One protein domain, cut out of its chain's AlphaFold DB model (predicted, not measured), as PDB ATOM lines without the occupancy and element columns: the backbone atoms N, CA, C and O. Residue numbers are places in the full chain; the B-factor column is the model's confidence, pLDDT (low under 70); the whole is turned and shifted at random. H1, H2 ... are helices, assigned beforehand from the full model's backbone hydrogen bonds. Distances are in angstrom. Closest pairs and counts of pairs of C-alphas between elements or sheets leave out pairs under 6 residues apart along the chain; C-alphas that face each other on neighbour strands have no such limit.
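Overview. This is residues 40 to 68 and 83 to 225 of the 754 residues of an uncharacterized protein of Guillardia theta (strain CCMP2712) (UniProt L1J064). The model is a long rod of helices folded back and forth as a zigzag, with the very long H3 making most of its length. H2 folds back along one half of H3 and H4 along the other half, while H1 packs on H2 and reaches neither H3 nor H4; a short tail, residues 220 to 225, sticks out after H4. The printed part has 172 residues with four named helices, in the order H1, H2, H3, H4, and no named strand; the class is all helix. The whole is extended, with a radius of gyration of the C-alphas of 26.3 A, and the C-alphas span 96 by 35 by 24 A.

Arrangement. H1, residues 40 to 68, touches H2, residues 83 to 117, at a shallow tilt of 20 degrees, opposite ways. Their closest C-alphas, those of Arg 61 and Leu 85, are 6.8 A apart. H2 and H3, residues 122 to 179, are a helical hairpin: they touch and run opposite ways at a shallow tilt of 15 degrees. Their closest C-alphas are those of Gln 115 and Trp 125, at 5.7 A, and H3 touches H2 with residues 122 to 143 alone. H3 and H4, residues 184 to 218, are a second helical hairpin, touching at a shallow tilt of 14 degrees, opposite ways. Here the closest C-alphas are those of Gln 177 and Trp 187, 5.9 A apart, and H3 touches H4 with residues 152 to 177 alone. The helix packing is mostly aligned, with the three touching pairs at a shallow tilt. H1 is apart from H3 and from H4, and H2 is apart from H4. In H1, H2, H3 and H4 every O i to N i+4 pair is within hydrogen-bond range.

Along the chain. H1 begins at C-alpha 40, (-2.963, -23.129, -102.902), and is 42.0 A long from first to last C-alpha. H2 is 51.8 A long. H3, the longest helix with 58 residues, runs 86.2 A from C-alpha 122 at (16.889, -12.619, -112.654) to C-alpha 179 at (-2.434, -94.557, -94.095). H4 is 50.7 A long and ends at C-alpha 218, (21.176, -48.323, -100.788).

Size, cuts and confidence. The two C-alphas farthest apart, those of Glu 120 and Glu 182, are 96.1 A apart. Residues 69 to 82 are not printed, and C-alphas 68 and 83 are 12.8 A apart across this cut, which lies in the link from H1 to H2. The links from H2 to H3 and from H3 to H4 are tight, four residues each. Residues 220 to 225 stand free. The mean pLDDT of the printed part is 78.6; it is under 70 in residues 117 to 122, 179 to 184 and 215 to 225.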
ATOM      1  N   LYS A  40      -3.619 -23.075-104.210       80.06
ATOM      2  CA  LYS A  40      -2.963 -23.129-102.902       80.06
ATOM      3  C   LYS A  40      -3.916 -23.655-101.829       80.06
ATOM      4  O   LYS A  40      -3.554 -24.590-101.124       80.06
ATOM      5  N   ASP A  41      -5.143 -23.142-101.797       85.25
ATOM      6  CA  ASP A  41      -6.181 -23.578-100.856       85.25
ATOM      7  C   ASP A  41      -6.507 -25.073-101.049       85.25
ATOM      8  O   ASP A  41      -6.664 -25.823-100.088       85.25
ATOM      9  N   LYS A  42      -6.538 -25.547-102.306       89.38
ATOM     10  CA  LYS A  42      -6.742 -26.970-102.626       89.38
ATOM     11  C   LYS A  42      -5.608 -27.862-102.103       89.38
ATOM     12  O   LYS A  42      -5.879 -28.965-101.632       89.38
ATOM     13  N   ILE A  43      -4.356 -27.412-102.204       84.81
ATOM     14  CA  ILE A  43      -3.194 -28.139-101.670       84.81
ATOM     15  C   ILE A  43      -3.255 -28.186-100.144       84.81
ATOM     16  O   ILE A  43      -3.052 -29.248 -99.566       84.81
ATOM     17  N   GLU A  44      -3.573 -27.066 -99.497       84.12
ATOM     18  CA  GLU A  44      -3.664 -26.975 -98.039       84.12
ATOM     19  C   GLU A  44      -4.740 -27.912 -97.473       84.12
ATOM     20  O   GLU A  44      -4.480 -28.654 -96.524       84.12
ATOM     21  N   LEU A  45      -5.899 -27.988 -98.136       91.00
ATOM     22  CA  LEU A  45      -6.964 -28.927 -97.779       91.00
ATOM     23  C   LEU A  45      -6.518 -30.394 -97.926       91.00
ATOM     24  O   LEU A  45      -6.745 -31.203 -97.027       91.00
ATOM     25  N   LYS A  46      -5.822 -30.740 -99.021       89.31
ATOM     26  CA  LYS A  46      -5.243 -32.084 -99.208       89.31
ATOM     27  C   LYS A  46      -4.190 -32.412 -98.139       89.31
ATOM     28  O   LYS A  46      -4.139 -33.546 -97.668       89.31
ATOM     29  N   GLN A  47      -3.353 -31.448 -97.739       85.69
ATOM     30  CA  GLN A  47      -2.368 -31.648 -96.669       85.69
ATOM     31  C   GLN A  47      -3.047 -31.985 -95.339       85.69
ATOM     32  O   GLN A  47      -2.584 -32.867 -94.616       85.69
ATOM     33  N   GLU A  48      -4.125 -31.281 -95.000       88.31
ATOM     34  CA  GLU A  48      -4.873 -31.522 -93.768       88.31
ATOM     35  C   GLU A  48      -5.546 -32.899 -93.768       88.31
ATOM     36  O   GLU A  48      -5.435 -33.634 -92.784       88.31
ATOM     37  N   GLU A  49      -6.134 -33.300 -94.897       91.44
ATOM     38  CA  GLU A  49      -6.716 -34.632 -95.073       91.44
ATOM     39  C   GLU A  49      -5.666 -35.744 -94.884       91.44
ATOM     40  O   GLU A  49      -5.911 -36.721 -94.173       91.44
ATOM     41  N   LEU A  50      -4.466 -35.586 -95.458       87.38
ATOM     42  CA  LEU A  50      -3.378 -36.558 -95.297       87.38
ATOM     43  C   LEU A  50      -2.845 -36.614 -93.859       87.38
ATOM     44  O   LEU A  50      -2.566 -37.708 -93.369       87.38
ATOM     45  N   ARG A  51      -2.739 -35.472 -93.165       83.06
ATOM     46  CA  ARG A  51      -2.354 -35.434 -91.739       83.06
ATOM     47  C   ARG A  51      -3.375 -36.154 -90.861       83.06
ATOM     48  O   ARG A  51      -2.990 -36.889 -89.955       83.06
ATOM     49  N   SER A  52      -4.664 -35.971 -91.144       91.19
ATOM     50  CA  SER A  52      -5.741 -36.659 -90.430       91.19
ATOM     51  C   SER A  52      -5.679 -38.177 -90.646       91.19
ATOM     52  O   SER A  52      -5.671 -38.926 -89.668       91.19
ATOM     53  N   LYS A  53      -5.518 -38.630 -91.898       89.81
ATOM     54  CA  LYS A  53      -5.360 -40.058 -92.236       89.81
ATOM     55  C   LYS A  53      -4.122 -40.686 -91.596       89.81
ATOM     56  O   LYS A  53      -4.178 -41.827 -91.146       89.81
ATOM     57  N   GLU A  54      -3.007 -39.957 -91.531       87.38
ATOM     58  CA  GLU A  54      -1.786 -40.423 -90.866       87.38
ATOM     59  C   GLU A  54      -1.997 -40.665 -89.370       87.38
ATOM     60  O   GLU A  54      -1.623 -41.720 -88.857       87.38
ATOM     61  N   ALA A  55      -2.619 -39.707 -88.679       85.81
ATOM     62  CA  ALA A  55      -2.912 -39.825 -87.256       85.81
ATOM     63  C   ALA A  55      -3.869 -40.995 -86.974       85.81
ATOM     64  O   ALA A  55      -3.658 -41.760 -86.031       85.81
ATOM     65  N   GLU A  56      -4.887 -41.174 -87.821       91.31
ATOM     66  CA  GLU A  56      -5.822 -42.294 -87.720       91.31
ATOM     67  C   GLU A  56      -5.113 -43.647 -87.898       91.31
ATOM     68  O   GLU A  56      -5.316 -44.563 -87.096       91.31
ATOM     69  N   LEU A  57      -4.240 -43.770 -88.904       87.31
ATOM     70  CA  LEU A  57      -3.468 -44.989 -89.161       87.31
ATOM     71  C   LEU A  57      -2.502 -45.323 -88.027       87.31
ATOM     72  O   LEU A  57      -2.432 -46.480 -87.606       87.31
ATOM     73  N   GLN A  58      -1.795 -44.324 -87.494       83.56
ATOM     74  CA  GLN A  58      -0.909 -44.527 -86.347       83.56
ATOM     75  C   GLN A  58      -1.677 -45.044 -85.133       83.56
ATOM     76  O   GLN A  58      -1.232 -46.006 -84.506       83.56
ATOM     77  N   ASN A  59      -2.847 -44.465 -84.846       88.31
ATOM     78  CA  ASN A  59      -3.677 -44.883 -83.722       88.31
ATOM     79  C   ASN A  59      -4.179 -46.330 -83.889       88.31
ATOM     80  O   ASN A  59      -4.005 -47.161 -82.992       88.31
ATOM     81  N   LYS A  60      -4.709 -46.674 -85.074       87.94
ATOM     82  CA  LYS A  60      -5.143 -48.047 -85.393       87.94
ATOM     83  C   LYS A  60      -4.000 -49.051 -85.268       87.94
ATOM     84  O   LYS A  60      -4.192 -50.149 -84.752       87.94
ATOM     85  N   ARG A  61      -2.788 -48.677 -85.686       84.94
ATOM     86  CA  ARG A  61      -1.599 -49.531 -85.575       84.94
ATOM     87  C   ARG A  61      -1.164 -49.745 -84.132       84.94
ATOM     88  O   ARG A  61      -0.790 -50.863 -83.774       84.94
ATOM     89  N   THR A  62      -1.195 -48.706 -83.299       81.62
ATOM     90  CA  THR A  62      -0.905 -48.848 -81.866       81.62
ATOM     91  C   THR A  62      -1.938 -49.720 -81.166       81.62
ATOM     92  O   THR A  62      -1.559 -50.582 -80.375       81.62
ATOM     93  N   GLU A  63      -3.216 -49.568 -81.510       86.19
ATOM     94  CA  GLU A  63      -4.298 -50.388 -80.966       86.19
ATOM     95  C   GLU A  63      -4.157 -51.860 -81.383       86.19
ATOM     96  O   GLU A  63      -4.208 -52.745 -80.531       86.19
ATOM     97  N   ALA A  64      -3.895 -52.126 -82.668       84.19
ATOM     98  CA  ALA A  64      -3.689 -53.480 -83.182       84.19
ATOM     99  C   ALA A  64      -2.488 -54.178 -82.519       84.19
ATOM    100  O   ALA A  64      -2.585 -55.344 -82.148       84.19
ATOM    101  N   ARG A  65      -1.376 -53.464 -82.289       82.44
ATOM    102  CA  ARG A  65      -0.207 -54.007 -81.566       82.44
ATOM    103  C   ARG A  65      -0.500 -54.307 -80.101       82.44
ATOM    104  O   ARG A  65      -0.018 -55.308 -79.577       82.44
ATOM    105  N   LEU A  66      -1.270 -53.445 -79.436       82.44
ATOM    106  CA  LEU A  66      -1.665 -53.659 -78.048       82.44
ATOM    107  C   LEU A  66      -2.548 -54.909 -77.929       82.44
ATOM    108  O   LEU A  66      -2.306 -55.754 -77.071       82.44
ATOM    109  N   LYS A  67      -3.526 -55.057 -78.829       81.50
ATOM    110  CA  LYS A  67      -4.427 -56.215 -78.854       81.50
ATOM    111  C   LYS A  67      -3.708 -57.505 -79.244       81.50
ATOM    112  O   LYS A  67      -3.920 -58.513 -78.583       81.50
ATOM    113  N   GLN A  68      -2.763 -57.461 -80.187       80.06
ATOM    114  CA  GLN A  68      -1.896 -58.603 -80.512       80.06
ATOM    115  C   GLN A  68      -1.099 -59.106 -79.292       80.06
ATOM    116  O   GLN A  68      -0.882 -60.307 -79.151       80.06
ATOM    117  N   GLN A  83      -0.981 -56.237 -91.591       80.25
ATOM    118  CA  GLN A  83      -0.680 -56.232 -93.028       80.25
ATOM    119  C   GLN A  83      -1.556 -55.217 -93.778       80.25
ATOM    120  O   GLN A  83      -1.018 -54.392 -94.523       80.25
ATOM    121  N   ASP A  84      -2.863 -55.189 -93.503       84.62
ATOM    122  CA  ASP A  84      -3.799 -54.219 -94.094       84.62
ATOM    123  C   ASP A  84      -3.412 -52.774 -93.750       84.62
ATOM    124  O   ASP A  84      -3.382 -51.887 -94.609       84.62
ATOM    125  N   LEU A  85      -3.051 -52.518 -92.486       84.88
ATOM    126  CA  LEU A  85      -2.577 -51.202 -92.054       84.88
ATOM    127  C   LEU A  85      -1.267 -50.810 -92.750       84.88
ATOM    128  O   LEU A  85      -1.108 -49.653 -93.138       84.88
ATOM    129  N   ALA A  86      -0.348 -51.754 -92.966       79.94
ATOM    130  CA  ALA A  86       0.883 -51.502 -93.713       79.94
ATOM    131  C   ALA A  86       0.619 -51.196 -95.201       79.94
ATOM    132  O   ALA A  86       1.353 -50.426 -95.824       79.94
ATOM    133  N   GLU A  87      -0.425 -51.766 -95.806       83.12
ATOM    134  CA  GLU A  87      -0.870 -51.380 -97.149       83.12
ATOM    135  C   GLU A  87      -1.460 -49.964 -97.182       83.12
ATOM    136  O   GLU A  87      -1.122 -49.172 -98.068       83.12
ATOM    137  N   GLN A  88      -2.270 -49.603 -96.187       84.38
ATOM    138  CA  GLN A  88      -2.825 -48.253 -96.076       84.38
ATOM    139  C   GLN A  88      -1.734 -47.193 -95.844       84.38
ATOM    140  O   GLN A  88      -1.785 -46.127 -96.461       84.38
ATOM    141  N   GLU A  89      -0.706 -47.491 -95.044       84.81
ATOM    142  CA  GLU A  89       0.472 -46.626 -94.864       84.81
ATOM    143  C   GLU A  89       1.236 -46.414 -96.181       84.81
ATOM    144  O   GLU A  89       1.610 -45.286 -96.507       84.81
ATOM    145  N   ARG A  90       1.427 -47.472 -96.981       81.94
ATOM    146  CA  ARG A  90       2.061 -47.361 -98.308       81.94
ATOM    147  C   ARG A  90       1.252 -46.476 -99.249       81.94
ATOM    148  O   ARG A  90       1.817 -45.632 -99.942       81.94
ATOM    149  N   LYS A  91      -0.074 -46.638 -99.257       87.44
ATOM    150  CA  LYS A  91      -0.970 -45.788-100.048       87.44
ATOM    151  C   LYS A  91      -0.865 -44.322 -99.625       87.44
ATOM    152  O   LYS A  91      -0.710 -43.465-100.487       87.44
ATOM    153  N   LEU A  92      -0.864 -44.053 -98.321       86.88
ATOM    154  CA  LEU A  92      -0.698 -42.705 -97.785       86.88
ATOM    155  C   LEU A  92       0.641 -42.074 -98.205       86.88
ATOM    156  O   LEU A  92       0.686 -40.895 -98.551       86.88
ATOM    157  N   GLU A  93       1.729 -42.844 -98.201       82.00
ATOM    158  CA  GLU A  93       3.047 -42.356 -98.623       82.00
ATOM    159  C   GLU A  93       3.073 -41.986-100.117       82.00
ATOM    160  O   GLU A  93       3.669 -40.972-100.490       82.00
ATOM    161  N   ARG A  94       2.371 -42.745-100.975       85.06
ATOM    162  CA  ARG A  94       2.186 -42.385-102.393       85.06
ATOM    163  C   ARG A  94       1.431 -41.067-102.544       85.06
ATOM    164  O   ARG A  94       1.920 -40.175-103.236       85.06
ATOM    165  N   ASP A  95       0.312 -40.916-101.838       87.06
ATOM    166  CA  ASP A  95      -0.512 -39.702-101.891       87.06
ATOM    167  C   ASP A  95       0.280 -38.464-101.406       87.06
ATOM    168  O   ASP A  95       0.171 -37.373-101.972       87.06
ATOM    169  N   LYS A  96       1.148 -38.627-100.395       85.38
ATOM    170  CA  LYS A  96       2.062 -37.574 -99.912       85.38
ATOM    171  C   LYS A  96       3.113 -37.174-100.946       85.38
ATOM    172  O   LYS A  96       3.402 -35.983-101.092       85.38
ATOM    173  N   LEU A  97       3.717 -38.144-101.636       83.75
ATOM    174  CA  LEU A  97       4.695 -37.863-102.692       83.75
ATOM    175  C   LEU A  97       4.043 -37.136-103.872       83.75
ATOM    176  O   LEU A  97       4.622 -36.175-104.378       83.75
ATOM    177  N   GLU A  98       2.833 -37.542-104.261       87.94
ATOM    178  CA  GLU A  98       2.060 -36.896-105.326       87.94
ATOM    179  C   GLU A  98       1.712 -35.444-104.968       87.94
ATOM    180  O   GLU A  98       1.986 -34.533-105.751       87.94
ATOM    181  N   LEU A  99       1.222 -35.195-103.750       89.69
ATOM    182  CA  LEU A  99       0.935 -33.838-103.278       89.69
ATOM    183  C   LEU A  99       2.185 -32.948-103.275       89.69
ATOM    184  O   LEU A  99       2.148 -31.799-103.716       89.69
ATOM    185  N   LYS A 100       3.321 -33.483-102.820       84.75
ATOM    186  CA  LYS A 100       4.586 -32.741-102.808       84.75
ATOM    187  C   LYS A 100       5.094 -32.454-104.227       84.75
ATOM    188  O   LYS A 100       5.740 -31.428-104.447       84.75
ATOM    189  N   GLN A 101       4.775 -33.305-105.200       87.62
ATOM    190  CA  GLN A 101       5.046 -33.038-106.611       87.62
ATOM    191  C   GLN A 101       4.145 -31.928-107.175       87.62
ATOM    192  O   GLN A 101       4.659 -31.032-107.847       87.62
ATOM    193  N   GLU A 102       2.846 -31.926-106.850       87.12
ATOM    194  CA  GLU A 102       1.923 -30.831-107.200       87.12
ATOM    195  C   GLU A 102       2.403 -29.484-106.614       87.12
ATOM    196  O   GLU A 102       2.414 -28.458-107.300       87.12
ATOM    197  N   GLU A 103       2.878 -29.477-105.366       87.19
ATOM    198  CA  GLU A 103       3.443 -28.288-104.715       87.19
ATOM    199  C   GLU A 103       4.684 -27.741-105.420       87.19
ATOM    200  O   GLU A 103       4.801 -26.527-105.620       87.19
ATOM    201  N   LEU A 104       5.626 -28.618-105.778       85.81
ATOM    202  CA  LEU A 104       6.852 -28.224-106.470       85.81
ATOM    203  C   LEU A 104       6.550 -27.654-107.854       85.81
ATOM    204  O   LEU A 104       7.107 -26.616-108.215       85.81
ATOM    205  N   GLN A 105       5.624 -28.274-108.589       85.62
ATOM    206  CA  GLN A 105       5.171 -27.756-109.877       85.62
ATOM    207  C   GLN A 105       4.577 -26.355-109.730       85.62
ATOM    208  O   GLN A 105       4.987 -25.450-110.459       85.62
ATOM    209  N   ASN A 106       3.712 -26.145-108.735       86.00
ATOM    210  CA  ASN A 106       3.114 -24.842-108.465       86.00
ATOM    211  C   ASN A 106       4.157 -23.773-108.123       86.00
ATOM    212  O   ASN A 106       4.155 -22.698-108.735       86.00
ATOM    213  N   LYS A 107       5.097 -24.081-107.220       85.12
ATOM    214  CA  LYS A 107       6.212 -23.184-106.863       85.12
ATOM    215  C   LYS A 107       7.086 -22.853-108.069       85.12
ATOM    216  O   LYS A 107       7.500 -21.709-108.232       85.12
ATOM    217  N   ARG A 108       7.328 -23.821-108.955       85.38
ATOM    218  CA  ARG A 108       8.108 -23.620-110.180       85.38
ATOM    219  C   ARG A 108       7.395 -22.714-111.178       85.38
ATOM    220  O   ARG A 108       8.036 -21.845-111.769       85.38
ATOM    221  N   THR A 109       6.084 -22.872-111.363       83.56
ATOM    222  CA  THR A 109       5.287 -21.932-112.170       83.56
ATOM    223  C   THR A 109       5.266 -20.531-111.573       83.56
ATOM    224  O   THR A 109       5.369 -19.563-112.321       83.56
ATOM    225  N   GLU A 110       5.187 -20.404-110.246       83.75
ATOM    226  CA  GLU A 110       5.236 -19.109-109.561       83.75
ATOM    227  C   GLU A 110       6.601 -18.428-109.733       83.75
ATOM    228  O   GLU A 110       6.660 -17.262-110.120       83.75
ATOM    229  N   ALA A 111       7.694 -19.168-109.531       83.56
ATOM    230  CA  ALA A 111       9.055 -18.671-109.717       83.56
ATOM    231  C   ALA A 111       9.308 -18.220-111.165       83.56
ATOM    232  O   ALA A 111       9.844 -17.138-111.386       83.56
ATOM    233  N   ARG A 112       8.842 -18.987-112.166       82.81
ATOM    234  CA  ARG A 112       8.904 -18.580-113.584       82.81
ATOM    235  C   ARG A 112       8.102 -17.311-113.868       82.81
ATOM    236  O   ARG A 112       8.534 -16.484-114.666       82.81
ATOM    237  N   LEU A 113       6.937 -17.151-113.239       77.31
ATOM    238  CA  LEU A 113       6.112 -15.956-113.415       77.31
ATOM    239  C   LEU A 113       6.820 -14.717-112.851       77.31
ATOM    240  O   LEU A 113       6.874 -13.689-113.522       77.31
ATOM    241  N   LYS A 114       7.400 -14.833-111.652       79.94
ATOM    242  CA  LYS A 114       8.140 -13.746-110.999       79.94
ATOM    243  C   LYS A 114       9.423 -13.392-111.749       79.94
ATOM    244  O   LYS A 114       9.666 -12.214-111.981       79.94
ATOM    245  N   GLN A 115      10.142 -14.387-112.272       79.00
ATOM    246  CA  GLN A 115      11.303 -14.181-113.148       79.00
ATOM    247  C   GLN A 115      10.971 -13.358-114.410       79.00
ATOM    248  O   GLN A 115      11.805 -12.595-114.885       79.00
ATOM    249  N   HIS A 116       9.762 -13.504-114.969       71.62
ATOM    250  CA  HIS A 116       9.326 -12.741-116.145       71.62
ATOM    251  C   HIS A 116       8.845 -11.317-115.827       71.62
ATOM    252  O   HIS A 116       8.856 -10.472-116.723       71.62
ATOM    253  N   LEU A 117       8.390 -11.059-114.596       67.88
ATOM    254  CA  LEU A 117       7.848  -9.763-114.167       67.88
ATOM    255  C   LEU A 117       8.918  -8.863-113.532       67.88
ATOM    256  O   LEU A 117       8.887  -7.649-113.720       67.88
ATOM    257  N   GLU A 118       9.878  -9.447-112.816       61.09
ATOM    258  CA  GLU A 118      10.932  -8.739-112.088       61.09
ATOM    259  C   GLU A 118      12.249  -8.791-112.881       61.09
ATOM    260  O   GLU A 118      13.097  -9.660-112.676       61.09
ATOM    261  N   GLY A 119      12.433  -7.853-113.815       54.81
ATOM    262  CA  GLY A 119      13.632  -7.784-114.666       54.81
ATOM    263  C   GLY A 119      14.951  -7.526-113.919       54.81
ATOM    264  O   GLY A 119      16.015  -7.796-114.471       54.81
ATOM    265  N   GLU A 120      14.902  -7.050-112.671       48.94
ATOM    266  CA  GLU A 120      16.084  -6.654-111.886       48.94
ATOM    267  C   GLU A 120      16.635  -7.762-110.968       48.94
ATOM    268  O   GLU A 120      17.708  -7.593-110.400       48.94
ATOM    269  N   ASN A 121      15.960  -8.916-110.846       62.81
ATOM    270  CA  ASN A 121      16.354  -9.982-109.907       62.81
ATOM    271  C   ASN A 121      16.429 -11.375-110.560       62.81
ATOM    272  O   ASN A 121      16.073 -12.402-109.977       62.81
ATOM    273  N   LYS A 122      16.865 -11.411-111.821       68.00
ATOM    274  CA  LYS A 122      16.889 -12.619-112.654       68.00
ATOM    275  C   LYS A 122      17.775 -13.732-112.076       68.00
ATOM    276  O   LYS A 122      17.368 -14.889-112.090       68.00
ATOM    277  N   GLU A 123      18.936 -13.371-111.532       70.31
ATOM    278  CA  GLU A 123      19.920 -14.306-110.962       70.31
ATOM    279  C   GLU A 123      19.389 -14.994-109.688       70.31
ATOM    280  O   GLU A 123      19.549 -16.200-109.510       70.31
ATOM    281  N   TYR A 124      18.638 -14.263-108.854       75.12
ATOM    282  CA  TYR A 124      17.942 -14.815-107.685       75.12
ATOM    283  C   TYR A 124      16.915 -15.885-108.083       75.12
ATOM    284  O   TYR A 124      16.909 -16.990-107.536       75.12
ATOM    285  N   TRP A 125      16.061 -15.590-109.070       75.38
ATOM    286  CA  TRP A 125      15.039 -16.533-109.529       75.38
ATOM    287  C   TRP A 125      15.625 -17.731-110.291       75.38
ATOM    288  O   TRP A 125      15.049 -18.818-110.243       75.38
ATOM    289  N   GLU A 126      16.777 -17.572-110.948       77.62
ATOM    290  CA  GLU A 126      17.532 -18.692-111.527       77.62
ATOM    291  C   GLU A 126      18.036 -19.654-110.443       77.62
ATOM    292  O   GLU A 126      17.849 -20.864-110.593       77.62
ATOM    293  N   GLY A 127      18.558 -19.139-109.323       73.88
ATOM    294  CA  GLY A 127      18.913 -19.951-108.152       73.88
ATOM    295  C   GLY A 127      17.711 -20.712-107.578       73.88
ATOM    296  O   GLY A 127      17.757 -21.931-107.424       73.88
ATOM    297  N   VAL A 128      16.575 -20.030-107.388       75.25
ATOM    298  CA  VAL A 128      15.328 -20.665-106.907       75.25
ATOM    299  C   VAL A 128      14.849 -21.783-107.846       75.25
ATOM    300  O   VAL A 128      14.368 -22.822-107.391       75.25
ATOM    301  N   LEU A 129      14.972 -21.607-109.164       78.56
ATOM    302  CA  LEU A 129      14.594 -22.637-110.139       78.56
ATOM    303  C   LEU A 129      15.552 -23.838-110.136       78.56
ATOM    304  O   LEU A 129      15.094 -24.960-110.372       78.56
ATOM    305  N   GLN A 130      16.845 -23.625-109.872       77.50
ATOM    306  CA  GLN A 130      17.819 -24.709-109.700       77.50
ATOM    307  C   GLN A 130      17.508 -25.536-108.446       77.50
ATOM    308  O   GLN A 130      17.428 -26.763-108.545       77.50
ATOM    309  N   ASP A 131      17.214 -24.876-107.325       76.12
ATOM    310  CA  ASP A 131      16.836 -25.530-106.068       76.12
ATOM    311  C   ASP A 131      15.560 -26.368-106.227       76.12
ATOM    312  O   ASP A 131      15.498 -27.529-105.809       76.12
ATOM    313  N   LEU A 132      14.534 -25.817-106.888       78.31
ATOM    314  CA  LEU A 132      13.295 -26.548-107.172       78.31
ATOM    315  C   LEU A 132      13.544 -27.770-108.071       78.31
ATOM    316  O   LEU A 132      12.964 -28.830-107.835       78.31
ATOM    317  N   ALA A 133      14.435 -27.663-109.061       78.00
ATOM    318  CA  ALA A 133      14.804 -28.784-109.929       78.00
ATOM    319  C   ALA A 133      15.614 -29.869-109.194       78.00
ATOM    320  O   ALA A 133      15.551 -31.050-109.554       78.00
ATOM    321  N   GLU A 134      16.392 -29.505-108.176       78.88
ATOM    322  CA  GLU A 134      17.051 -30.475-107.301       78.88
ATOM    323  C   GLU A 134      16.036 -31.199-106.405       78.88
ATOM    324  O   GLU A 134      16.086 -32.425-106.275       78.88
ATOM    325  N   GLN A 135      15.063 -30.472-105.849       73.56
ATOM    326  CA  GLN A 135      13.982 -31.062-105.053       73.56
ATOM    327  C   GLN A 135      13.125 -32.038-105.875       73.56
ATOM    328  O   GLN A 135      12.818 -33.126-105.385       73.56
ATOM    329  N   GLU A 136      12.804 -31.707-107.132       81.00
ATOM    330  CA  GLU A 136      12.125 -32.620-108.068       81.00
ATOM    331  C   GLU A 136      12.940 -33.906-108.296       81.00
ATOM    332  O   GLU A 136      12.399 -35.008-108.203       81.00
ATOM    333  N   ARG A 137      14.261 -33.796-108.519       80.56
ATOM    334  CA  ARG A 137      15.149 -34.965-108.684       80.56
ATOM    335  C   ARG A 137      15.192 -35.850-107.434       80.56
ATOM    336  O   ARG A 137      15.166 -37.080-107.544       80.56
ATOM    337  N   LYS A 138      15.234 -35.245-106.242       76.56
ATOM    338  CA  LYS A 138      15.193 -35.973-104.962       76.56
ATOM    339  C   LYS A 138      13.856 -36.696-104.774       76.56
ATOM    340  O   LYS A 138      13.845 -37.842-104.328       76.56
ATOM    341  N   LEU A 139      12.743 -36.058-105.138       76.69
ATOM    342  CA  LEU A 139      11.405 -36.641-105.033       76.69
ATOM    343  C   LEU A 139      11.211 -37.818-106.002       76.69
ATOM    344  O   LEU A 139      10.735 -38.873-105.589       76.69
ATOM    345  N   GLU A 140      11.682 -37.684-107.241       82.00
ATOM    346  CA  GLU A 140      11.668 -38.759-108.241       82.00
ATOM    347  C   GLU A 140      12.487 -39.978-107.787       82.00
ATOM    348  O   GLU A 140      12.077 -41.129-107.948       82.00
ATOM    349  N   THR A 141      13.634 -39.739-107.147       80.50
ATOM    350  CA  THR A 141      14.450 -40.818-106.569       80.50
ATOM    351  C   THR A 141      13.694 -41.562-105.464       80.50
ATOM    352  O   THR A 141      13.706 -42.792-105.438       80.50
ATOM    353  N   ARG A 142      12.984 -40.839-104.584       75.94
ATOM    354  CA  ARG A 142      12.156 -41.448-103.526       75.94
ATOM    355  C   ARG A 142      10.998 -42.263-104.098       75.94
ATOM    356  O   ARG A 142      10.721 -43.346-103.591       75.94
ATOM    357  N   ARG A 143      10.362 -41.782-105.166       80.12
ATOM    358  CA  ARG A 143       9.283 -42.500-105.854       80.12
ATOM    359  C   ARG A 143       9.761 -43.846-106.403       80.12
ATOM    360  O   ARG A 143       9.188 -44.874-106.061       80.12
ATOM    361  N   LYS A 144      10.870 -43.856-107.148       83.56
ATOM    362  CA  LYS A 144      11.470 -45.094-107.679       83.56
ATOM    363  C   LYS A 144      11.874 -46.076-106.579       83.56
ATOM    364  O   LYS A 144      11.788 -47.287-106.759       83.56
ATOM    365  N   GLN A 145      12.330 -45.572-105.433       79.25
ATOM    366  CA  GLN A 145      12.652 -46.412-104.277       79.25
ATOM    367  C   GLN A 145      11.404 -47.045-103.654       79.25
ATOM    368  O   GLN A 145      11.452 -48.212-103.267       79.25
ATOM    369  N   LEU A 146      10.301 -46.298-103.556       78.69
ATOM    370  CA  LEU A 146       9.029 -46.822-103.061       78.69
ATOM    371  C   LEU A 146       8.481 -47.909-103.998       78.69
ATOM    372  O   LEU A 146       8.115 -48.979-103.524       78.69
ATOM    373  N   GLU A 147       8.532 -47.682-105.313       82.81
ATOM    374  CA  GLU A 147       8.134 -48.665-106.334       82.81
ATOM    375  C   GLU A 147       8.945 -49.969-106.214       82.81
ATOM    376  O   GLU A 147       8.367 -51.050-106.121       82.81
ATOM    377  N   ARG A 148      10.277 -49.883-106.075       82.75
ATOM    378  CA  ARG A 148      11.140 -51.063-105.852       82.75
ATOM    379  C   ARG A 148      10.809 -51.825-104.567       82.75
ATOM    380  O   ARG A 148      10.892 -53.050-104.538       82.75
ATOM    381  N   LYS A 149      10.443 -51.124-103.487       80.44
ATOM    382  CA  LYS A 149      10.017 -51.773-102.233       80.44
ATOM    383  C   LYS A 149       8.694 -52.513-102.395       80.44
ATOM    384  O   LYS A 149       8.530 -53.591-101.834       80.44
ATOM    385  N   GLU A 150       7.760 -51.944-103.149       81.50
ATOM    386  CA  GLU A 150       6.491 -52.605-103.449       81.50
ATOM    387  C   GLU A 150       6.693 -53.864-104.299       81.50
ATOM    388  O   GLU A 150       6.029 -54.870-104.054       81.50
ATOM    389  N   GLU A 151       7.627 -53.843-105.251       84.06
ATOM    390  CA  GLU A 151       8.003 -55.019-106.043       84.06
ATOM    391  C   GLU A 151       8.610 -56.130-105.181       84.06
ATOM    392  O   GLU A 151       8.160 -57.272-105.264       84.06
ATOM    393  N   LEU A 152       9.566 -55.801-104.302       83.62
ATOM    394  CA  LEU A 152      10.145 -56.781-103.377       83.62
ATOM    395  C   LEU A 152       9.099 -57.392-102.446       83.62
ATOM    396  O   LEU A 152       9.129 -58.594-102.197       83.62
ATOM    397  N   GLN A 153       8.167 -56.581-101.941       80.38
ATOM    398  CA  GLN A 153       7.112 -57.091-101.073       80.38
ATOM    399  C   GLN A 153       6.202 -58.070-101.827       80.38
ATOM    400  O   GLN A 153       5.916 -59.140-101.311       80.38
ATOM    401  N   LYS A 154       5.826 -57.766-103.076       84.00
ATOM    402  CA  LYS A 154       5.056 -58.702-103.915       84.00
ATOM    403  C   LYS A 154       5.819 -59.999-104.193       84.00
ATOM    404  O   LYS A 154       5.209 -61.067-104.228       84.00
ATOM    405  N   GLU A 155       7.138 -59.928-104.411       84.69
ATOM    406  CA  GLU A 155       7.979 -61.127-104.536       84.69
ATOM    407  C   GLU A 155       7.973 -61.940-103.230       84.69
ATOM    408  O   GLU A 155       7.835 -63.161-103.284       84.69
ATOM    409  N   LYS A 156       8.040 -61.278-102.069       83.25
ATOM    410  CA  LYS A 156       7.988 -61.918-100.747       83.25
ATOM    411  C   LYS A 156       6.662 -62.636-100.497       83.25
ATOM    412  O   LYS A 156       6.683 -63.828-100.199       83.25
ATOM    413  N   ASP A 157       5.540 -61.952-100.712       79.50
ATOM    414  CA  ASP A 157       4.195 -62.510-100.522       79.50
ATOM    415  C   ASP A 157       3.990 -63.749-101.421       79.50
ATOM    416  O   ASP A 157       3.420 -64.762-101.016       79.50
ATOM    417  N   LYS A 158       4.538 -63.721-102.646       87.00
ATOM    418  CA  LYS A 158       4.503 -64.860-103.576       87.00
ATOM    419  C   LYS A 158       5.333 -66.054-103.092       87.00
ATOM    420  O   LYS A 158       4.941 -67.197-103.329       87.00
ATOM    421  N   LEU A 159       6.495 -65.819-102.478       84.50
ATOM    422  CA  LEU A 159       7.331 -66.892-101.924       84.50
ATOM    423  C   LEU A 159       6.717 -67.498-100.658       84.50
ATOM    424  O   LEU A 159       6.836 -68.704-100.458       84.50
ATOM    425  N   GLU A 160       6.050 -66.685 -99.841       81.38
ATOM    426  CA  GLU A 160       5.321 -67.133 -98.651       81.38
ATOM    427  C   GLU A 160       4.147 -68.043 -99.038       81.38
ATOM    428  O   GLU A 160       4.072 -69.173 -98.557       81.38
ATOM    429  N   LEU A 161       3.346 -67.647-100.035       84.25
ATOM    430  CA  LEU A 161       2.272 -68.489-100.579       84.25
ATOM    431  C   LEU A 161       2.799 -69.842-101.099       84.25
ATOM    432  O   LEU A 161       2.247 -70.901-100.799       84.25
ATOM    433  N   LYS A 162       3.911 -69.832-101.851       85.62
ATOM    434  CA  LYS A 162       4.559 -71.070-102.324       85.62
ATOM    435  C   LYS A 162       5.039 -71.952-101.167       85.62
ATOM    436  O   LYS A 162       5.005 -73.176-101.282       85.62
ATOM    437  N   GLN A 163       5.529 -71.353-100.080       83.81
ATOM    438  CA  GLN A 163       5.984 -72.093 -98.905       83.81
ATOM    439  C   GLN A 163       4.816 -72.790 -98.209       83.81
ATOM    440  O   GLN A 163       4.928 -73.974 -97.890       83.81
ATOM    441  N   GLU A 164       3.704 -72.084 -98.004       82.19
ATOM    442  CA  GLU A 164       2.489 -72.654 -97.415       82.19
ATOM    443  C   GLU A 164       1.942 -73.804 -98.270       82.19
ATOM    444  O   GLU A 164       1.641 -74.880 -97.749       82.19
ATOM    445  N   GLU A 165       1.898 -73.640 -99.597       85.75
ATOM    446  CA  GLU A 165       1.491 -74.708-100.516       85.75
ATOM    447  C   GLU A 165       2.380 -75.957-100.405       85.75
ATOM    448  O   GLU A 165       1.868 -77.081-100.403       85.75
ATOM    449  N   LEU A 166       3.704 -75.790-100.309       84.06
ATOM    450  CA  LEU A 166       4.637 -76.910-100.143       84.06
ATOM    451  C   LEU A 166       4.482 -77.590 -98.779       84.06
ATOM    452  O   LEU A 166       4.490 -78.820 -98.711       84.06
ATOM    453  N   GLN A 167       4.283 -76.822 -97.705       78.31
ATOM    454  CA  GLN A 167       4.031 -77.369 -96.370       78.31
ATOM    455  C   GLN A 167       2.726 -78.172 -96.320       78.31
ATOM    456  O   GLN A 167       2.697 -79.268 -95.748       78.31
ATOM    457  N   ASN A 168       1.673 -77.691 -96.982       82.69
ATOM    458  CA  ASN A 168       0.404 -78.405 -97.109       82.69
ATOM    459  C   ASN A 168       0.566 -79.706 -97.913       82.69
ATOM    460  O   ASN A 168       0.163 -80.774 -97.455       82.69
ATOM    461  N   LYS A 169       1.256 -79.669 -99.060       84.19
ATOM    462  CA  LYS A 169       1.540 -80.880 -99.857       84.19
ATOM    463  C   LYS A 169       2.387 -81.898 -99.093       84.19
ATOM    464  O   LYS A 169       2.149 -83.099 -99.184       84.19
ATOM    465  N   ARG A 170       3.361 -81.434 -98.306       82.19
ATOM    466  CA  ARG A 170       4.231 -82.291 -97.490       82.19
ATOM    467  C   ARG A 170       3.493 -82.935 -96.323       82.19
ATOM    468  O   ARG A 170       3.733 -84.104 -96.021       82.19
ATOM    469  N   THR A 171       2.616 -82.192 -95.652       78.81
ATOM    470  CA  THR A 171       1.774 -82.733 -94.574       78.81
ATOM    471  C   THR A 171       0.767 -83.742 -95.119       78.81
ATOM    472  O   THR A 171       0.637 -84.822 -94.546       78.81
ATOM    473  N   GLU A 172       0.155 -83.466 -96.272       82.75
ATOM    474  CA  GLU A 172      -0.738 -84.400 -96.964       82.75
ATOM    475  C   GLU A 172      -0.011 -85.682 -97.408       82.75
ATOM    476  O   GLU A 172      -0.496 -86.785 -97.154       82.75
ATOM    477  N   ALA A 173       1.183 -85.564 -98.002       80.94
ATOM    478  CA  ALA A 173       1.995 -86.711 -98.415       80.94
ATOM    479  C   ALA A 173       2.422 -87.583 -97.221       80.94
ATOM    480  O   ALA A 173       2.349 -88.808 -97.297       80.94
ATOM    481  N   ARG A 174       2.799 -86.974 -96.085       80.31
ATOM    482  CA  ARG A 174       3.105 -87.704 -94.838       80.31
ATOM    483  C   ARG A 174       1.887 -88.422 -94.262       80.31
ATOM    484  O   ARG A 174       2.019 -89.536 -93.763       80.31
ATOM    485  N   LEU A 175       0.710 -87.799 -94.332       78.56
ATOM    486  CA  LEU A 175      -0.536 -88.410 -93.876       78.56
ATOM    487  C   LEU A 175      -0.876 -89.646 -94.726       78.56
ATOM    488  O   LEU A 175      -1.185 -90.703 -94.179       78.56
ATOM    489  N   LYS A 176      -0.756 -89.535 -96.055       77.88
ATOM    490  CA  LYS A 176      -1.008 -90.642 -96.992       77.88
ATOM    491  C   LYS A 176       0.019 -91.766 -96.859       77.88
ATOM    492  O   LYS A 176      -0.378 -92.925 -96.812       77.88
ATOM    493  N   GLN A 177       1.298 -91.441 -96.655       74.19
ATOM    494  CA  GLN A 177       2.350 -92.424 -96.358       74.19
ATOM    495  C   GLN A 177       2.053 -93.250 -95.091       74.19
ATOM    496  O   GLN A 177       2.414 -94.423 -95.022       74.19
ATOM    497  N   HIS A 178       1.400 -92.658 -94.083       70.62
ATOM    498  CA  HIS A 178       1.019 -93.360 -92.852       70.62
ATOM    499  C   HIS A 178      -0.243 -94.222 -92.986       70.62
ATOM    500  O   HIS A 178      -0.381 -95.196 -92.247       70.62
ATOM    501  N   LEU A 179      -1.155 -93.867 -93.893       69.25
ATOM    502  CA  LEU A 179      -2.434 -94.557 -94.095       69.25
ATOM    503  C   LEU A 179      -2.340 -95.689 -95.132       69.25
ATOM    504  O   LEU A 179      -2.987 -96.721 -94.973       69.25
ATOM    505  N   GLU A 180      -1.524 -95.521 -96.171       60.62
ATOM    506  CA  GLU A 180      -1.386 -96.458 -97.292       60.62
ATOM    507  C   GLU A 180      -0.075 -97.252 -97.163       60.62
ATOM    508  O   GLU A 180       0.923 -96.977 -97.828       60.62
ATOM    509  N   GLY A 181      -0.060 -98.256 -96.281       55.75
ATOM    510  CA  GLY A 181       1.132 -99.065 -95.978       55.75
ATOM    511  C   GLY A 181       1.719 -99.872 -97.151       55.75
ATOM    512  O   GLY A 181       2.825-100.393 -97.020       55.75
ATOM    513  N   GLU A 182       1.028 -99.963 -98.291       50.47
ATOM    514  CA  GLU A 182       1.436-100.771 -99.452       50.47
ATOM    515  C   GLU A 182       2.158 -99.978-100.557       50.47
ATOM    516  O   GLU A 182       2.736-100.587-101.451       50.47
ATOM    517  N   ASN A 183       2.200 -98.639-100.490       62.56
ATOM    518  CA  ASN A 183       2.777 -97.792-101.551       62.56
ATOM    519  C   ASN A 183       3.859 -96.828-101.027       62.56
ATOM    520  O   ASN A 183       3.959 -95.663-101.414       62.56
ATOM    521  N   LYS A 184       4.662 -97.326-100.083       66.50
ATOM    522  CA  LYS A 184       5.665 -96.551 -99.343       66.50
ATOM    523  C   LYS A 184       6.748 -95.942-100.243       66.50
ATOM    524  O   LYS A 184       7.122 -94.792-100.042       66.50
ATOM    525  N   GLU A 185       7.196 -96.691-101.249       70.88
ATOM    526  CA  GLU A 185       8.264 -96.291-102.179       70.88
ATOM    527  C   GLU A 185       7.830 -95.118-103.082       70.88
ATOM    528  O   GLU A 185       8.595 -94.187-103.327       70.88
ATOM    529  N   TYR A 186       6.555 -95.093-103.493       76.69
ATOM    530  CA  TYR A 186       5.966 -93.990-104.260       76.69
ATOM    531  C   TYR A 186       5.921 -92.684-103.447       76.69
ATOM    532  O   TYR A 186       6.344 -91.631-103.924       76.69
ATOM    533  N   TRP A 187       5.449 -92.748-102.198       75.69
ATOM    534  CA  TRP A 187       5.367 -91.572-101.325       75.69
ATOM    535  C   TRP A 187       6.745 -91.075-100.861       75.69
ATOM    536  O   TRP A 187       6.912 -89.874-100.650       75.69
ATOM    537  N   GLU A 188       7.743 -91.957-100.759       76.69
ATOM    538  CA  GLU A 188       9.145 -91.567-100.556       76.69
ATOM    539  C   GLU A 188       9.683 -90.752-101.743       76.69
ATOM    540  O   GLU A 188      10.288 -89.702-101.516       76.69
ATOM    541  N   GLY A 189       9.367 -91.141-102.986       80.56
ATOM    542  CA  GLY A 189       9.684 -90.350-104.184       80.56
ATOM    543  C   GLY A 189       9.021 -88.965-104.186       80.56
ATOM    544  O   GLY A 189       9.692 -87.956-104.386       80.56
ATOM    545  N   VAL A 190       7.728 -88.884-103.849       81.62
ATOM    546  CA  VAL A 190       6.998 -87.601-103.751       81.62
ATOM    547  C   VAL A 190       7.581 -86.686-102.664       81.62
ATOM    548  O   VAL A 190       7.672 -85.472-102.850       81.62
ATOM    549  N   LEU A 191       7.993 -87.239-101.519       80.62
ATOM    550  CA  LEU A 191       8.645 -86.470-100.453       80.62
ATOM    551  C   LEU A 191      10.042 -85.982-100.857       80.62
ATOM    552  O   LEU A 191      10.449 -84.903-100.420       80.62
ATOM    553  N   GLN A 192      10.757 -86.744-101.688       82.69
ATOM    554  CA  GLN A 192      12.053 -86.351-102.237       82.69
ATOM    555  C   GLN A 192      11.910 -85.204-103.251       82.69
ATOM    556  O   GLN A 192      12.635 -84.214-103.146       82.69
ATOM    557  N   ASP A 193      10.910 -85.263-104.133       83.88
ATOM    558  CA  ASP A 193      10.585 -84.180-105.071       83.88
ATOM    559  C   ASP A 193      10.157 -82.894-104.341       83.88
ATOM    560  O   ASP A 193      10.577 -81.788-104.693       83.88
ATOM    561  N   LEU A 194       9.345 -83.014-103.281       83.81
ATOM    562  CA  LEU A 194       8.953 -81.874-102.444       83.81
ATOM    563  C   LEU A 194      10.152 -81.265-101.706       83.81
ATOM    564  O   LEU A 194      10.231 -80.042-101.591       83.81
ATOM    565  N   ALA A 195      11.106 -82.082-101.252       80.25
ATOM    566  CA  ALA A 195      12.345 -81.599-100.641       80.25
ATOM    567  C   ALA A 195      13.238 -80.850-101.652       80.25
ATOM    568  O   ALA A 195      13.858 -79.842-101.305       80.25
ATOM    569  N   GLU A 196      13.273 -81.287-102.913       85.62
ATOM    570  CA  GLU A 196      13.974 -80.566-103.979       85.62
ATOM    571  C   GLU A 196      13.298 -79.218-104.292       85.62
ATOM    572  O   GLU A 196      13.977 -78.197-104.456       85.62
ATOM    573  N   GLN A 197      11.960 -79.170-104.290       81.56
ATOM    574  CA  GLN A 197      11.199 -77.924-104.440       81.56
ATOM    575  C   GLN A 197      11.394 -76.960-103.259       81.56
ATOM    576  O   GLN A 197      11.567 -75.762-103.491       81.56
ATOM    577  N   GLU A 198      11.439 -77.457-102.018       83.31
ATOM    578  CA  GLU A 198      11.784 -76.661-100.828       83.31
ATOM    579  C   GLU A 198      13.206 -76.087-100.942       83.31
ATOM    580  O   GLU A 198      13.408 -74.894-100.720       83.31
ATOM    581  N   SER A 199      14.184 -76.893-101.378       84.94
ATOM    582  CA  SER A 199      15.562 -76.425-101.595       84.94
ATOM    583  C   SER A 199      15.644 -75.329-102.663       84.94
ATOM    584  O   SER A 199      16.415 -74.373-102.533       84.94
ATOM    585  N   LYS A 200      14.839 -75.432-103.725       87.31
ATOM    586  CA  LYS A 200      14.750 -74.398-104.762       87.31
ATOM    587  C   LYS A 200      14.099 -73.116-104.237       87.31
ATOM    588  O   LYS A 200      14.582 -72.032-104.556       87.31
ATOM    589  N   LEU A 201      13.047 -73.234-103.426       85.38
ATOM    590  CA  LEU A 201      12.380 -72.090-102.803       85.38
ATOM    591  C   LEU A 201      13.309 -71.357-101.827       85.38
ATOM    592  O   LEU A 201      13.327 -70.129-101.814       85.38
ATOM    593  N   GLU A 202      14.125 -72.091-101.070       82.06
ATOM    594  CA  GLU A 202      15.109 -71.506-100.156       82.06
ATOM    595  C   GLU A 202      16.150 -70.668-100.914       82.06
ATOM    596  O   GLU A 202      16.440 -69.537-100.538       82.06
ATOM    597  N   LYS A 203      16.619 -71.152-102.072       86.81
ATOM    598  CA  LYS A 203      17.502 -70.368-102.955       86.81
ATOM    599  C   LYS A 203      16.824 -69.107-103.505       86.81
ATOM    600  O   LYS A 203      17.490 -68.083-103.645       86.81
ATOM    601  N   GLU A 204      15.529 -69.161-103.835       85.38
ATOM    602  CA  GLU A 204      14.757 -67.976-104.260       85.38
ATOM    603  C   GLU A 204      14.634 -66.950-103.115       85.38
ATOM    604  O   GLU A 204      14.776 -65.749-103.353       85.38
ATOM    605  N   LYS A 205      14.447 -67.405-101.869       81.62
ATOM    606  CA  LYS A 205      14.411 -66.543-100.677       81.62
ATOM    607  C   LYS A 205      15.757 -65.913-100.354       81.62
ATOM    608  O   LYS A 205      15.806 -64.705-100.156       81.62
ATOM    609  N   GLU A 206      16.846 -66.679-100.378       83.44
ATOM    610  CA  GLU A 206      18.197 -66.138-100.180       83.44
ATOM    611  C   GLU A 206      18.528 -65.056-101.221       83.44
ATOM    612  O   GLU A 206      19.166 -64.049-100.913       83.44
ATOM    613  N   GLN A 207      18.092 -65.237-102.472       84.12
ATOM    614  CA  GLN A 207      18.243 -64.208-103.503       84.12
ATOM    615  C   GLN A 207      17.418 -62.958-103.190       84.12
ATOM    616  O   GLN A 207      17.908 -61.846-103.395       84.12
ATOM    617  N   LEU A 208      16.192 -63.122-102.689       82.81
ATOM    618  CA  LEU A 208      15.343 -62.005-102.292       82.81
ATOM    619  C   LEU A 208      15.923 -61.251-101.089       82.81
ATOM    620  O   LEU A 208      15.968 -60.025-101.121       82.81
ATOM    621  N   GLU A 209      16.444 -61.955-100.084       77.31
ATOM    622  CA  GLU A 209      17.130 -61.352 -98.937       77.31
ATOM    623  C   GLU A 209      18.381 -60.582 -99.368       77.31
ATOM    624  O   GLU A 209      18.617 -59.478 -98.885       77.31
ATOM    625  N   ARG A 210      19.148 -61.093-100.343       82.88
ATOM    626  CA  ARG A 210      20.274 -60.346-100.934       82.88
ATOM    627  C   ARG A 210      19.813 -59.076-101.641       82.88
ATOM    628  O   ARG A 210      20.426 -58.033-101.428       82.88
ATOM    629  N   LYS A 211      18.736 -59.130-102.438       82.38
ATOM    630  CA  LYS A 211      18.146 -57.935-103.072       82.38
ATOM    631  C   LYS A 211      17.628 -56.943-102.028       82.38
ATOM    632  O   LYS A 211      17.814 -55.739-102.186       82.38
ATOM    633  N   GLU A 212      16.984 -57.427-100.966       76.12
ATOM    634  CA  GLU A 212      16.499 -56.608 -99.854       76.12
ATOM    635  C   GLU A 212      17.670 -55.973 -99.102       76.12
ATOM    636  O   GLU A 212      17.604 -54.800 -98.755       76.12
ATOM    637  N   GLU A 213      18.771 -56.697 -98.903       75.00
ATOM    638  CA  GLU A 213      19.967 -56.189 -98.247       75.00
ATOM    639  C   GLU A 213      20.762 -55.216 -99.126       75.00
ATOM    640  O   GLU A 213      21.295 -54.233 -98.613       75.00
ATOM    641  N   GLU A 214      20.799 -55.413-100.444       77.56
ATOM    642  CA  GLU A 214      21.288 -54.419-101.407       77.56
ATOM    643  C   GLU A 214      20.436 -53.151-101.360       77.56
ATOM    644  O   GLU A 214      20.976 -52.059-101.192       77.56
ATOM    645  N   LEU A 215      19.106 -53.282-101.368       68.62
ATOM    646  CA  LEU A 215      18.197 -52.155-101.156       68.62
ATOM    647  C   LEU A 215      18.355 -51.542 -99.765       68.62
ATOM    648  O   LEU A 215      18.210 -50.334 -99.627       68.62
ATOM    649  N   ARG A 216      18.695 -52.327 -98.738       65.56
ATOM    650  CA  ARG A 216      18.959 -51.858 -97.372       65.56
ATOM    651  C   ARG A 216      20.307 -51.151 -97.258       65.56
ATOM    652  O   ARG A 216      20.443 -50.274 -96.410       65.56
ATOM    653  N   LYS A 217      21.289 -51.507 -98.090       65.62
ATOM    654  CA  LYS A 217      22.585 -50.827 -98.243       65.62
ATOM    655  C   LYS A 217      22.438 -49.546 -99.061       65.62
ATOM    656  O   LYS A 217      22.969 -48.528 -98.643       65.62
ATOM    657  N   ASP A 218      21.618 -49.548-100.107       56.44
ATOM    658  CA  ASP A 218      21.176 -48.323-100.788       56.44
ATOM    659  C   ASP A 218      20.305 -47.445 -99.864       56.44
ATOM    660  O   ASP A 218      20.284 -46.221 -99.990       56.44
ATOM    661  N   TRP A 219      19.608 -48.063 -98.900       45.78
ATOM    662  CA  TRP A 219      18.846 -47.422 -97.820       45.78
ATOM    663  C   TRP A 219      19.690 -47.101 -96.582       45.78
ATOM    664  O   TRP A 219      19.197 -46.383 -95.706       45.78
ATOM    665  N   LYS A 220      20.962 -47.541 -96.497       43.94
ATOM    666  CA  LYS A 220      21.977 -46.902 -95.639       43.94
ATOM    667  C   LYS A 220      22.298 -45.565 -96.286       43.94
ATOM    668  O   LYS A 220      23.341 -45.339 -96.871       43.94
ATOM    669  N   ASP A 221      21.275 -44.746 -96.191       35.03
ATOM    670  CA  ASP A 221      21.132 -43.360 -96.473       35.03
ATOM    671  C   ASP A 221      21.932 -42.830 -97.672       35.03
ATOM    672  O   ASP A 221      23.138 -42.615 -97.589       35.03
ATOM    673  N   PRO A 222      21.258 -42.388 -98.742       36.94
ATOM    674  CA  PRO A 222      21.792 -41.306 -99.549       36.94
ATOM    675  C   PRO A 222      22.016 -40.020 -98.726       36.94
ATOM    676  O   PRO A 222      22.670 -39.131 -99.243       36.94
ATOM    677  N   ARG A 223      21.558 -39.909 -97.461       40.06
ATOM    678  CA  ARG A 223      22.034 -38.882 -96.500       40.06
ATOM    679  C   ARG A 223      23.355 -39.251 -95.793       40.06
ATOM    680  O   ARG A 223      23.911 -38.431 -95.077       40.06
ATOM    681  N   ALA A 224      23.876 -40.462 -96.002       34.69
ATOM    682  CA  ALA A 224      25.245 -40.873 -95.677       34.69
ATOM    683  C   ALA A 224      26.162 -40.801 -96.911       34.69
ATOM    684  O   ALA A 224      27.372 -40.967 -96.784       34.69
ATOM    685  N   LYS A 225      25.623 -40.439 -98.087       35.28
ATOM    686  CA  LYS A 225      26.383 -39.598 -99.018       35.28
ATOM    687  C   LYS A 225      26.371 -38.175 -98.462       35.28
ATOM    688  O   LYS A 225      25.602 -37.343 -98.912       35.28
TER     689      LYS A 225